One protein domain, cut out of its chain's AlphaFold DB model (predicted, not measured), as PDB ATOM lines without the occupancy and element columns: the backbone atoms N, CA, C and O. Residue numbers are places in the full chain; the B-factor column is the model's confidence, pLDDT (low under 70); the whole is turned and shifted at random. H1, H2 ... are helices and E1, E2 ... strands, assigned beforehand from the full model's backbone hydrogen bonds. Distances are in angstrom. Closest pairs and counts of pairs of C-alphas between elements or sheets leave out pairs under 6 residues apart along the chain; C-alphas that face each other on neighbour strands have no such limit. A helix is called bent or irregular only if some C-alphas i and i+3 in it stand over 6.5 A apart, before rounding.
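This is residues 814 to 902 of the 920 residues of an uncharacterized protein of Gulo gulo (UniProt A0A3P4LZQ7). Two lobes lie end to end: a strongly twisted three-stranded sheet with a bent hairpin, E2 and E3, and a smaller lobe where H1 packs on hairpin E4 and E5. The 89 printed residues run E1 E2 E3 H1 E4 E5, sheet orders E1 E3 E2, mixed, and E4 E5, antiparallel; the class is mixed, with 39 residues in named elements, under half. The whole is loose, radius of gyration of the C-alphas 15.3 A, spanning 43 by 31 by 21 A.

E1, residues 820 to 823, begins at C-alpha (46.057, -13.635, 39.333). E2, 844 to 852, is 20.1 A long and E3, 858 to 866, 20.2 A; they bend at 848 and 863. H1, 873 to 881, measures 12.3 A. E4 is 885 to 888; E5, 898 to 901, ends at (29.743, -28.057, 37.195).

E1 and E3 are parallel, N 861 to O 822 2.8 A. E3 and E2 are antiparallel, N 846 to O 865 2.9 A. H1 only grazes this sheet, with residues 873 to 877. E4 and E5 are antiparallel, N 886 to O 900 2.8 A. The closest C-alphas of H1 and E5, Ala 875 and Val 899, are 6.8 A apart. In H1 every O i to N i+4 pair is within hydrogen-bond range.

The farthest C-alphas, Ala 854 and Pro 892, are 45.5 A apart. The printed part has no cut. The link E1 to E2 is long, 20 residues. Residues 888 to 902 have pLDDT under 70.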
ATOM      1  N   ARG A 814      38.323 -24.144  37.983       77.38
ATOM      2  CA  ARG A 814      39.422 -24.913  38.609       77.38
ATOM      3  C   ARG A 814      40.776 -24.663  37.938       77.38
ATOM      4  O   ARG A 814      41.775 -24.518  38.636       77.38
ATOM      5  N   ILE A 815      40.800 -24.600  36.604       74.44
ATOM      6  CA  ILE A 815      42.027 -24.441  35.806       74.44
ATOM      7  C   ILE A 815      42.685 -23.076  36.063       74.44
ATOM      8  O   ILE A 815      43.902 -22.938  35.995       74.44
ATOM      9  N   SER A 816      41.890 -22.063  36.411       77.38
ATOM     10  CA  SER A 816      42.371 -20.695  36.611       77.38
ATOM     11  C   SER A 816      42.436 -20.261  38.076       77.38
ATOM     12  O   SER A 816      42.744 -19.105  38.345       77.38
ATOM     13  N   LYS A 817      42.204 -21.170  39.033       76.81
ATOM     14  CA  LYS A 817      42.138 -20.847  40.469       76.81
ATOM     15  C   LYS A 817      43.418 -20.205  41.023       76.81
ATOM     16  O   LYS A 817      43.346 -19.401  41.943       76.81
ATOM     17  N   PHE A 818      44.578 -20.560  40.472       78.38
ATOM     18  CA  PHE A 818      45.883 -20.048  40.909       78.38
ATOM     19  C   PHE A 818      46.381 -18.851  40.087       78.38
ATOM     20  O   PHE A 818      47.454 -18.321  40.370       78.38
ATOM     21  N   ARG A 819      45.637 -18.432  39.055       85.12
ATOM     22  CA  ARG A 819      46.009 -17.283  38.225       85.12
ATOM     23  C   ARG A 819      45.575 -15.993  38.917       85.12
ATOM     24  O   ARG A 819      44.485 -15.914  39.479       85.12
ATOM     25  N   CYS A 820      46.419 -14.968  38.857       86.88
ATOM     26  CA  CYS A 820      46.057 -13.635  39.333       86.88
ATOM     27  C   CYS A 820      45.052 -13.006  38.358       86.88
ATOM     28  O   CYS A 820      45.262 -13.073  37.149       86.88
ATOM     29  N   VAL A 821      43.973 -12.402  38.853       90.62
ATOM     30  CA  VAL A 821      42.910 -11.834  38.011       90.62
ATOM     31  C   VAL A 821      42.962 -10.312  38.064       90.62
ATOM     32  O   VAL A 821      42.931  -9.719  39.138       90.62
ATOM     33  N   TRP A 822      43.024  -9.687  36.892       90.69
ATOM     34  CA  TRP A 822      43.020  -8.241  36.707       90.69
ATOM     35  C   TRP A 822      41.851  -7.859  35.817       90.69
ATOM     36  O   TRP A 822      41.618  -8.484  34.787       90.69
ATOM     37  N   VAL A 823      41.134  -6.810  36.188       91.69
ATOM     38  CA  VAL A 823      40.109  -6.217  35.331       91.69
ATOM     39  C   VAL A 823      40.755  -5.114  34.493       91.69
ATOM     40  O   VAL A 823      41.592  -4.356  34.987       91.69
ATOM     41  N   GLU A 824      40.403  -5.053  33.211       88.81
ATOM     42  CA  GLU A 824      40.911  -4.053  32.275       88.81
ATOM     43  C   GLU A 824      40.644  -2.624  32.760       88.81
ATOM     44  O   GLU A 824      39.598  -2.323  33.337       88.81
ATOM     45  N   LYS A 825      41.613  -1.729  32.541       85.19
ATOM     46  CA  LYS A 825      41.589  -0.372  33.103       85.19
ATOM     47  C   LYS A 825      40.471   0.480  32.520       85.19
ATOM     48  O   LYS A 825      40.088   1.463  33.133       85.19
ATOM     49  N   GLU A 826      39.950   0.135  31.358       83.81
ATOM     50  CA  GLU A 826      38.847   0.819  30.689       83.81
ATOM     51  C   GLU A 826      37.472   0.280  31.125       83.81
ATOM     52  O   GLU A 826      36.437   0.852  30.773       83.81
ATOM     53  N   SER A 827      37.433  -0.811  31.896       89.94
ATOM     54  CA  SER A 827      36.195  -1.349  32.461       89.94
ATOM     55  C   SER A 827      35.692  -0.483  33.615       89.94
ATOM     56  O   SER A 827      36.479   0.049  34.405       89.94
ATOM     57  N   ILE A 828      34.370  -0.382  33.741       89.75
ATOM     58  CA  ILE A 828      33.686   0.263  34.873       89.75
ATOM     59  C   ILE A 828      33.963  -0.467  36.191       89.75
ATOM     60  O   ILE A 828      34.066   0.163  37.237       89.75
ATOM     61  N   ASN A 829      34.143  -1.788  36.150       91.56
ATOM     62  CA  ASN A 829      34.391  -2.601  37.344       91.56
ATOM     63  C   ASN A 829      35.885  -2.835  37.595       91.56
ATOM     64  O   ASN A 829      36.269  -3.817  38.231       91.56
ATOM     65  N   SER A 830      36.750  -1.970  37.061       88.50
ATOM     66  CA  SER A 830      38.196  -2.091  37.250       88.50
ATOM     67  C   SER A 830      38.636  -1.800  38.686       88.50
ATOM     68  O   SER A 830      39.721  -2.221  39.081       88.50
ATOM     69  N   VAL A 831      37.796  -1.081  39.433       87.94
ATOM     70  CA  VAL A 831      37.887  -0.845  40.871       87.94
ATOM     71  C   VAL A 831      36.529  -1.210  41.453       87.94
ATOM     72  O   VAL A 831      35.506  -0.691  41.006       87.94
ATOM     73  N   ILE A 832      36.509  -2.090  42.450       88.19
ATOM     74  CA  ILE A 832      35.288  -2.444  43.173       88.19
ATOM     75  C   ILE A 832      35.578  -2.336  44.658       88.19
ATOM     76  O   ILE A 832      36.508  -2.964  45.155       88.19
ATOM     77  N   ILE A 833      34.767  -1.542  45.346       88.38
ATOM     78  CA  ILE A 833      34.852  -1.341  46.787       88.38
ATOM     79  C   ILE A 833      33.616  -1.988  47.406       88.38
ATOM     80  O   ILE A 833      32.515  -1.882  46.852       88.38
ATOM     81  N   SER A 834      33.800  -2.710  48.511       85.38
ATOM     82  CA  SER A 834      32.680  -3.318  49.226       85.38
ATOM     83  C   SER A 834      31.806  -2.244  49.874       85.38
ATOM     84  O   SER A 834      32.274  -1.504  50.733       85.38
ATOM     85  N   ASP A 835      30.532  -2.173  49.479       79.81
ATOM     86  CA  ASP A 835      29.553  -1.255  50.082       79.81
ATOM     87  C   ASP A 835      28.919  -1.838  51.372       79.81
ATOM     88  O   ASP A 835      28.403  -1.074  52.196       79.81
ATOM     89  N   ALA A 836      28.961  -3.169  51.529       78.38
ATOM     90  CA  ALA A 836      28.391  -3.951  52.633       78.38
ATOM     91  C   ALA A 836      29.287  -5.181  52.925       78.38
ATOM     92  O   ALA A 836      29.004  -6.280  52.439       78.38
ATOM     93  N   PRO A 837      30.437  -5.007  53.605       78.56
ATOM     94  CA  PRO A 837      31.336  -6.113  53.963       78.56
ATOM     95  C   PRO A 837      30.670  -7.190  54.840       78.56
ATOM     96  O   PRO A 837      31.054  -8.356  54.751       78.56
ATOM     97  N   GLU A 838      29.620  -6.824  55.579       76.50
ATOM     98  CA  GLU A 838      28.837  -7.709  56.441       76.50
ATOM     99  C   GLU A 838      28.101  -8.828  55.681       76.50
ATOM    100  O   GLU A 838      27.761  -9.867  56.254       76.50
ATOM    101  N   ASP A 839      27.847  -8.652  54.381       76.31
ATOM    102  CA  ASP A 839      27.150  -9.649  53.577       76.31
ATOM    103  C   ASP A 839      28.098 -10.785  53.164       76.31
ATOM    104  O   ASP A 839      28.848 -10.708  52.186       76.31
ATOM    105  N   LEU A 840      27.991 -11.916  53.868       72.88
ATOM    106  CA  LEU A 840      28.863 -13.077  53.664       72.88
ATOM    107  C   LEU A 840      28.658 -13.817  52.325       72.88
ATOM    108  O   LEU A 840      29.386 -14.759  52.002       72.88
ATOM    109  N   HIS A 841      27.655 -13.439  51.535       77.50
ATOM    110  CA  HIS A 841      27.335 -14.119  50.285       77.50
ATOM    111  C   HIS A 841      28.318 -13.754  49.167       77.50
ATOM    112  O   HIS A 841      28.751 -12.613  49.033       77.50
ATOM    113  N   GLN A 842      28.631 -14.713  48.295       79.94
ATOM    114  CA  GLN A 842      29.484 -14.440  47.141       79.94
ATOM    115  C   GLN A 842      28.756 -13.568  46.115       79.94
ATOM    116  O   GLN A 842      27.628 -13.864  45.713       79.94
ATOM    117  N   ARG A 843      29.436 -12.523  45.642       86.75
ATOM    118  CA  ARG A 843      29.006 -11.718  44.497       86.75
ATOM    119  C   ARG A 843      29.765 -12.149  43.248       86.75
ATOM    120  O   ARG A 843      30.977 -12.334  43.303       86.75
ATOM    121  N   MET A 844      29.050 -12.284  42.132       90.31
ATOM    122  CA  MET A 844      29.615 -12.768  40.872       90.31
ATOM    123  C   MET A 844      29.840 -11.635  39.862       90.31
ATOM    124  O   MET A 844      28.995 -10.754  39.685       90.31
ATOM    125  N   LEU A 845      30.984 -11.684  39.186       94.19
ATOM    126  CA  LEU A 845      31.349 -10.872  38.030       94.19
ATOM    127  C   LEU A 845      31.418 -11.781  36.801       94.19
ATOM    128  O   LEU A 845      32.018 -12.854  36.851       94.19
ATOM    129  N   VAL A 846      30.834 -11.329  35.696       95.25
ATOM    130  CA  VAL A 846      30.896 -12.007  34.397       95.25
ATOM    131  C   VAL A 846      31.756 -11.173  33.455       95.25
ATOM    132  O   VAL A 846      31.570  -9.959  33.373       95.25
ATOM    133  N   ALA A 847      32.687 -11.803  32.742       95.19
ATOM    134  CA  ALA A 847      33.510 -11.137  31.729       95.19
ATOM    135  C   ALA A 847      33.151 -11.630  30.323       95.19
ATOM    136  O   ALA A 847      33.112 -12.839  30.084       95.19
ATOM    137  N   ALA A 848      32.936 -10.706  29.382       93.06
ATOM    138  CA  ALA A 848      32.618 -11.073  28.002       93.06
ATOM    139  C   ALA A 848      33.830 -11.635  27.246       93.06
ATOM    140  O   ALA A 848      33.686 -12.503  26.390       93.06
ATOM    141  N   SER A 849      35.036 -11.161  27.574       88.81
ATOM    142  CA  SER A 849      36.277 -11.619  26.952       88.81
ATOM    143  C   SER A 849      37.385 -11.788  27.987       88.81
ATOM    144  O   SER A 849      37.537 -10.983  28.908       88.81
ATOM    145  N   LEU A 850      38.209 -12.817  27.783       89.06
ATOM    146  CA  LEU A 850      39.356 -13.153  28.623       89.06
ATOM    147  C   LEU A 850      40.642 -13.115  27.810       89.06
ATOM    148  O   LEU A 850      40.692 -13.573  26.670       89.06
ATOM    149  N   SER A 851      41.704 -12.606  28.424       87.62
ATOM    150  CA  SER A 851      43.057 -12.761  27.899       87.62
ATOM    151  C   SER A 851      44.026 -13.127  29.010       87.62
ATOM    152  O   SER A 851      43.747 -12.906  30.187       87.62
ATOM    153  N   VAL A 852      45.162 -13.716  28.654       87.06
ATOM    154  CA  VAL A 852      46.230 -14.041  29.605       87.06
ATOM    155  C   VAL A 852      47.517 -13.333  29.232       87.06
ATOM    156  O   VAL A 852      47.786 -13.041  28.063       87.06
ATOM    157  N   ASN A 853      48.327 -13.027  30.239       86.12
ATOM    158  CA  ASN A 853      49.666 -12.507  30.011       86.12
ATOM    159  C   ASN A 853      50.564 -13.571  29.349       86.12
ATOM    160  O   ASN A 853      50.224 -14.750  29.270       86.12
ATOM    161  N   ALA A 854      51.743 -13.156  28.881       79.94
ATOM    162  CA  ALA A 854      52.659 -14.050  28.172       79.94
ATOM    163  C   ALA A 854      53.123 -15.261  29.008       79.94
ATOM    164  O   ALA A 854      53.420 -16.303  28.434       79.94
ATOM    165  N   THR A 855      53.162 -15.138  30.340       82.19
ATOM    166  CA  THR A 855      53.543 -16.220  31.263       82.19
ATOM    167  C   THR A 855      52.374 -17.125  31.663       82.19
ATOM    168  O   THR A 855      52.583 -18.079  32.405       82.19
ATOM    169  N   GLY A 856      51.136 -16.808  31.264       78.88
ATOM    170  CA  GLY A 856      49.921 -17.521  31.678       78.88
ATOM    171  C   GLY A 856      49.544 -17.364  33.160       78.88
ATOM    172  O   GLY A 856      48.535 -17.912  33.597       78.88
ATOM    173  N   SER A 857      50.320 -16.611  33.948       85.12
ATOM    174  CA  SER A 857      50.110 -16.445  35.393       85.12
ATOM    175  C   SER A 857      49.011 -15.443  35.737       85.12
ATOM    176  O   SER A 857      48.454 -15.490  36.834       85.12
ATOM    177  N   THR A 858      48.713 -14.521  34.823       87.69
ATOM    178  CA  THR A 858      47.777 -13.417  35.049       87.69
ATOM    179  C   THR A 858      46.700 -13.393  33.973       87.69
ATOM    180  O   THR A 858      47.015 -13.418  32.784       87.69
ATOM    181  N   MET A 859      45.441 -13.317  34.395       89.44
ATOM    182  CA  MET A 859      44.263 -13.153  33.548       89.44
ATOM    183  C   MET A 859      43.821 -11.695  33.527       89.44
ATOM    184  O   MET A 859      43.768 -11.051  34.570       89.44
ATOM    185  N   LEU A 860      43.464 -11.205  32.347       91.12
ATOM    186  CA  LEU A 860      42.897  -9.886  32.116       91.12
ATOM    187  C   LEU A 860      41.448 -10.035  31.632       91.12
ATOM    188  O   LEU A 860      41.199 -10.626  30.576       91.12
ATOM    189  N   LEU A 861      40.515  -9.497  32.416       92.88
ATOM    190  CA  LEU A 861      39.075  -9.505  32.160       92.88
ATOM    191  C   LEU A 861      38.672  -8.251  31.392       92.88
ATOM    192  O   LEU A 861      39.035  -7.147  31.803       92.88
ATOM    193  N   ARG A 862      37.888  -8.410  30.326       91.81
ATOM    194  CA  ARG A 862      37.379  -7.302  29.510       91.81
ATOM    195  C   ARG A 862      35.860  -7.306  29.451       91.81
ATOM    196  O   ARG A 862      35.251  -8.377  29.485       91.81
ATOM    197  N   GLU A 863      35.297  -6.106  29.317       92.50
ATOM    198  CA  GLU A 863      33.859  -5.849  29.146       92.50
ATOM    199  C   GLU A 863      33.030  -6.615  30.188       92.50
ATOM    200  O   GLU A 863      32.381  -7.630  29.920       92.50
ATOM    201  N   THR A 864      33.145  -6.167  31.436       95.38
ATOM    202  CA  THR A 864      32.679  -6.902  32.609       95.38
ATOM    203  C   THR A 864      31.298  -6.441  33.065       95.38
ATOM    204  O   THR A 864      30.901  -5.285  32.903       95.38
ATOM    205  N   SER A 865      30.547  -7.360  33.665       95.25
ATOM    206  CA  SER A 865      29.223  -7.111  34.228       95.25
ATOM    207  C   SER A 865      29.136  -7.666  35.639       95.25
ATOM    208  O   SER A 865      29.254  -8.873  35.854       95.25
ATOM    209  N   LEU A 866      28.935  -6.774  36.606       92.50
ATOM    210  CA  LEU A 866      28.788  -7.124  38.008       92.50
ATOM    211  C   LEU A 866      27.324  -7.439  38.307       92.50
ATOM    212  O   LEU A 866      26.443  -6.591  38.149       92.50
ATOM    213  N   LEU A 867      27.067  -8.663  38.754       90.75
ATOM    214  CA  LEU A 867      25.719  -9.111  39.078       90.75
ATOM    215  C   LEU A 867      25.245  -8.526  40.417       90.75
ATOM    216  O   LEU A 867      26.073  -8.131  41.258       90.75
ATOM    217  N   PRO A 868      23.920  -8.421  40.631       86.50
ATOM    218  CA  PRO A 868      23.383  -7.996  41.914       86.50
ATOM    219  C   PRO A 868      23.747  -9.012  42.996       86.50
ATOM    220  O   PRO A 868      23.951 -10.200  42.736       86.50
ATOM    221  N   HIS A 869      23.845  -8.529  44.227       83.69
ATOM    222  CA  HIS A 869      24.289  -9.318  45.371       83.69
ATOM    223  C   HIS A 869      23.123 -10.111  45.973       83.69
ATOM    224  O   HIS A 869      22.741  -9.924  47.118       83.69
ATOM    225  N   VAL A 870      22.506 -10.967  45.156       86.00
ATOM    226  CA  VAL A 870      21.374 -11.801  45.572       86.00
ATOM    227  C   VAL A 870      21.901 -13.117  46.160       86.00
ATOM    228  O   VAL A 870      22.650 -13.825  45.472       86.00
ATOM    229  N   PRO A 871      21.516 -13.491  47.395       83.38
ATOM    230  CA  PRO A 871      21.918 -14.757  48.001       83.38
ATOM    231  C   PRO A 871      21.580 -15.959  47.103       83.38
ATOM    232  O   PRO A 871      20.468 -16.084  46.598       83.38
ATOM    233  N   GLY A 872      22.552 -16.848  46.875       84.38
ATOM    234  CA  GLY A 872      22.376 -18.060  46.059       84.38
ATOM    235  C   GLY A 872      22.399 -17.855  44.537       84.38
ATOM    236  O   GLY A 872      22.520 -18.838  43.804       84.38
ATOM    237  N   LEU A 873      22.375 -16.613  44.038       88.31
ATOM    238  CA  LEU A 873      22.369 -16.323  42.598       88.31
ATOM    239  C   LEU A 873      23.564 -16.925  41.830       88.31
ATOM    240  O   LEU A 873      23.324 -17.516  40.778       88.31
ATOM    241  N   PRO A 874      24.826 -16.862  42.315       88.31
ATOM    242  CA  PRO A 874      25.947 -17.481  41.601       88.31
ATOM    243  C   PRO A 874      25.780 -18.995  41.408       88.31
ATOM    244  O   PRO A 874      26.098 -19.523  40.342       88.31
ATOM    245  N   ALA A 875      25.243 -19.693  42.417       86.06
ATOM    246  CA  ALA A 875      24.989 -21.129  42.346       86.06
ATOM    247  C   ALA A 875      23.858 -21.452  41.361       86.06
ATOM    248  O   ALA A 875      23.999 -22.369  40.556       86.06
ATOM    249  N   LEU A 876      22.776 -20.664  41.378       89.19
ATOM    250  CA  LEU A 876      21.656 -20.812  40.444       89.19
ATOM    251  C   LEU A 876      22.081 -20.579  38.994       89.19
ATOM    252  O   LEU A 876      21.730 -21.373  38.134       89.19
ATOM    253  N   LEU A 877      22.864 -19.532  38.716       90.31
ATOM    254  CA  LEU A 877      23.339 -19.247  37.358       90.31
ATOM    255  C   LEU A 877      24.332 -20.298  36.864       90.31
ATOM    256  O   LEU A 877      24.259 -20.715  35.710       90.31
ATOM    257  N   SER A 878      25.213 -20.773  37.747       87.50
ATOM    258  CA  SER A 878      26.115 -21.881  37.425       87.50
ATOM    259  C   SER A 878      25.329 -23.149  37.097       87.50
ATOM    260  O   SER A 878      25.639 -23.808  36.114       87.50
ATOM    261  N   ALA A 879      24.278 -23.459  37.863       87.31
ATOM    262  CA  ALA A 879      23.399 -24.590  37.585       87.31
ATOM    263  C   ALA A 879      22.563 -24.391  36.308       87.31
ATOM    264  O   ALA A 879      22.350 -25.333  35.562       87.31
ATOM    265  N   LEU A 880      22.098 -23.177  36.018       89.50
ATOM    266  CA  LEU A 880      21.243 -22.920  34.859       89.50
ATOM    267  C   LEU A 880      21.984 -23.092  33.526       89.50
ATOM    268  O   LEU A 880      21.390 -23.543  32.551       89.50
ATOM    269  N   PHE A 881      23.260 -22.704  33.475       88.62
ATOM    270  CA  PHE A 881      24.020 -22.635  32.224       88.62
ATOM    271  C   PHE A 881      25.118 -23.689  32.081       88.62
ATOM    272  O   PHE A 881      25.688 -23.810  30.994       88.62
ATOM    273  N   ALA A 882      25.410 -24.459  33.133       84.31
ATOM    274  CA  ALA A 882      26.322 -25.587  33.024       84.31
ATOM    275  C   ALA A 882      25.712 -26.710  32.168       84.31
ATOM    276  O   ALA A 882      24.552 -27.069  32.369       84.31
ATOM    277  N   PRO A 883      26.492 -27.325  31.261       75.88
ATOM    278  CA  PRO A 883      26.014 -28.442  30.449       75.88
ATOM    279  C   PRO A 883      25.748 -29.699  31.290       75.88
ATOM    280  O   PRO A 883      24.859 -30.482  30.966       75.88
ATOM    281  N   VAL A 884      26.521 -29.901  32.365       74.06
ATOM    282  CA  VAL A 884      26.408 -31.041  33.282       74.06
ATOM    283  C   VAL A 884      26.601 -30.567  34.720       74.06
ATOM    284  O   VAL A 884      27.512 -29.789  35.021       74.06
ATOM    285  N   ILE A 885      25.751 -31.069  35.616       77.31
ATOM    286  CA  ILE A 885      25.734 -30.709  37.034       77.31
ATOM    287  C   ILE A 885      25.803 -31.970  37.891       77.31
ATOM    288  O   ILE A 885      24.985 -32.875  37.749       77.31
ATOM    289  N   GLU A 886      26.724 -31.981  38.848       76.38
ATOM    290  CA  GLU A 886      26.763 -32.949  39.939       76.38
ATOM    291  C   GLU A 886      26.361 -32.241  41.243       76.38
ATOM    292  O   GLU A 886      27.080 -31.375  41.758       76.38
ATOM    293  N   LEU A 887      25.201 -32.607  41.794       71.19
ATOM    294  CA  LEU A 887      24.735 -32.102  43.084       71.19
ATOM    295  C   LEU A 887      25.363 -32.915  44.217       71.19
ATOM    296  O   LEU A 887      25.188 -34.132  44.290       71.19
ATOM    297  N   ARG A 888      26.064 -32.246  45.137       63.59
ATOM    298  CA  ARG A 888      26.617 -32.882  46.340       63.59
ATOM    299  C   ARG A 888      25.953 -32.334  47.596       63.59
ATOM    300  O   ARG A 888      25.979 -31.131  47.855       63.59
ATOM    301  N   LEU A 889      25.402 -33.240  48.400       53.06
ATOM    302  CA  LEU A 889      24.874 -32.936  49.728       53.06
ATOM    303  C   LEU A 889      26.029 -32.832  50.731       53.06
ATOM    304  O   LEU A 889      26.774 -33.789  50.945       53.06
ATOM    305  N   VAL A 890      26.163 -31.667  51.357       46.59
ATOM    306  CA  VAL A 890      26.954 -31.489  52.581       46.59
ATOM    307  C   VAL A 890      25.985 -31.666  53.762       46.59
ATOM    308  O   VAL A 890      24.827 -31.278  53.655       46.59
ATOM    309  N   ARG A 891      26.420 -32.346  54.835       39.94
ATOM    310  CA  ARG A 891      25.622 -32.763  56.019       39.94
ATOM    311  C   ARG A 891      24.694 -31.664  56.597       39.94
ATOM    312  O   ARG A 891      24.953 -30.483  56.379       39.94
ATOM    313  N   PRO A 892      23.636 -32.026  57.358       45.03
ATOM    314  CA  PRO A 892      22.488 -31.156  57.583       45.03
ATOM    315  C   PRO A 892      22.751 -30.142  58.702       45.03
ATOM    316  O   PRO A 892      22.415 -30.372  59.857       45.03
ATOM    317  N   SER A 893      23.316 -28.995  58.345       39.47
ATOM    318  CA  SER A 893      23.062 -27.737  59.047       39.47
ATOM    319  C   SER A 893      23.402 -26.551  58.134       39.47
ATOM    320  O   SER A 893      24.547 -26.152  57.972       39.47
ATOM    321  N   VAL A 894      22.346 -25.979  57.544       41.00
ATOM    322  CA  VAL A 894      22.257 -24.570  57.106       41.00
ATOM    323  C   VAL A 894      23.129 -24.118  55.912       41.00
ATOM    324  O   VAL A 894      23.563 -22.973  55.877       41.00
ATOM    325  N   CYS A 895      23.342 -24.931  54.868       39.44
ATOM    326  CA  CYS A 895      23.905 -24.427  53.597       39.44
ATOM    327  C   CYS A 895      23.345 -25.149  52.355       39.44
ATOM    328  O   CYS A 895      23.088 -26.354  52.421       39.44
ATOM    329  N   PRO A 896      23.155 -24.446  51.216       45.00
ATOM    330  CA  PRO A 896      22.644 -25.044  49.987       45.00
ATOM    331  C   PRO A 896      23.679 -25.992  49.361       45.00
ATOM    332  O   PRO A 896      24.886 -25.825  49.538       45.00
ATOM    333  N   ALA A 897      23.186 -27.001  48.640       40.84
ATOM    334  CA  ALA A 897      23.978 -28.026  47.964       40.84
ATOM    335  C   ALA A 897      25.189 -27.442  47.212       40.84
ATOM    336  O   ALA A 897      25.071 -26.451  46.489       40.84
ATOM    337  N   CYS A 898      26.358 -28.077  47.336       44.56
ATOM    338  CA  CYS A 898      27.493 -27.721  46.493       44.56
ATOM    339  C   CYS A 898      27.234 -28.255  45.081       44.56
ATOM    340  O   CYS A 898      27.182 -29.466  44.866       44.56
ATOM    341  N   VAL A 899      27.092 -27.342  44.123       47.16
ATOM    342  CA  VAL A 899      26.963 -27.650  42.697       47.16
ATOM    343  C   VAL A 899      28.370 -27.759  42.116       47.16
ATOM    344  O   VAL A 899      29.089 -26.761  42.035       47.16
ATOM    345  N   LYS A 900      28.795 -28.959  41.718       44.97
ATOM    346  CA  LYS A 900      29.957 -29.093  40.835       44.97
ATOM    347  C   LYS A 900      29.466 -29.072  39.400       44.97
ATOM    348  O   LYS A 900      28.669 -29.913  39.008       44.97
ATOM    349  N   CYS A 901      29.948 -28.103  38.635       48.53
ATOM    350  CA  CYS A 901      29.743 -28.057  37.195       48.53
ATOM    351  C   CYS A 901      31.002 -28.627  36.538       48.53
ATOM    352  O   CYS A 901      32.104 -28.144  36.822       48.53
ATOM    353  N   GLU A 902      30.861 -29.661  35.714       45.34
ATOM    354  CA  GLU A 902      31.972 -30.201  34.927       45.34
ATOM    355  C   GLU A 902      31.844 -29.720  33.474       45.34
ATOM    356  O   GLU A 902      30.790 -29.924  32.867       45.34
TER     357      GLU A 902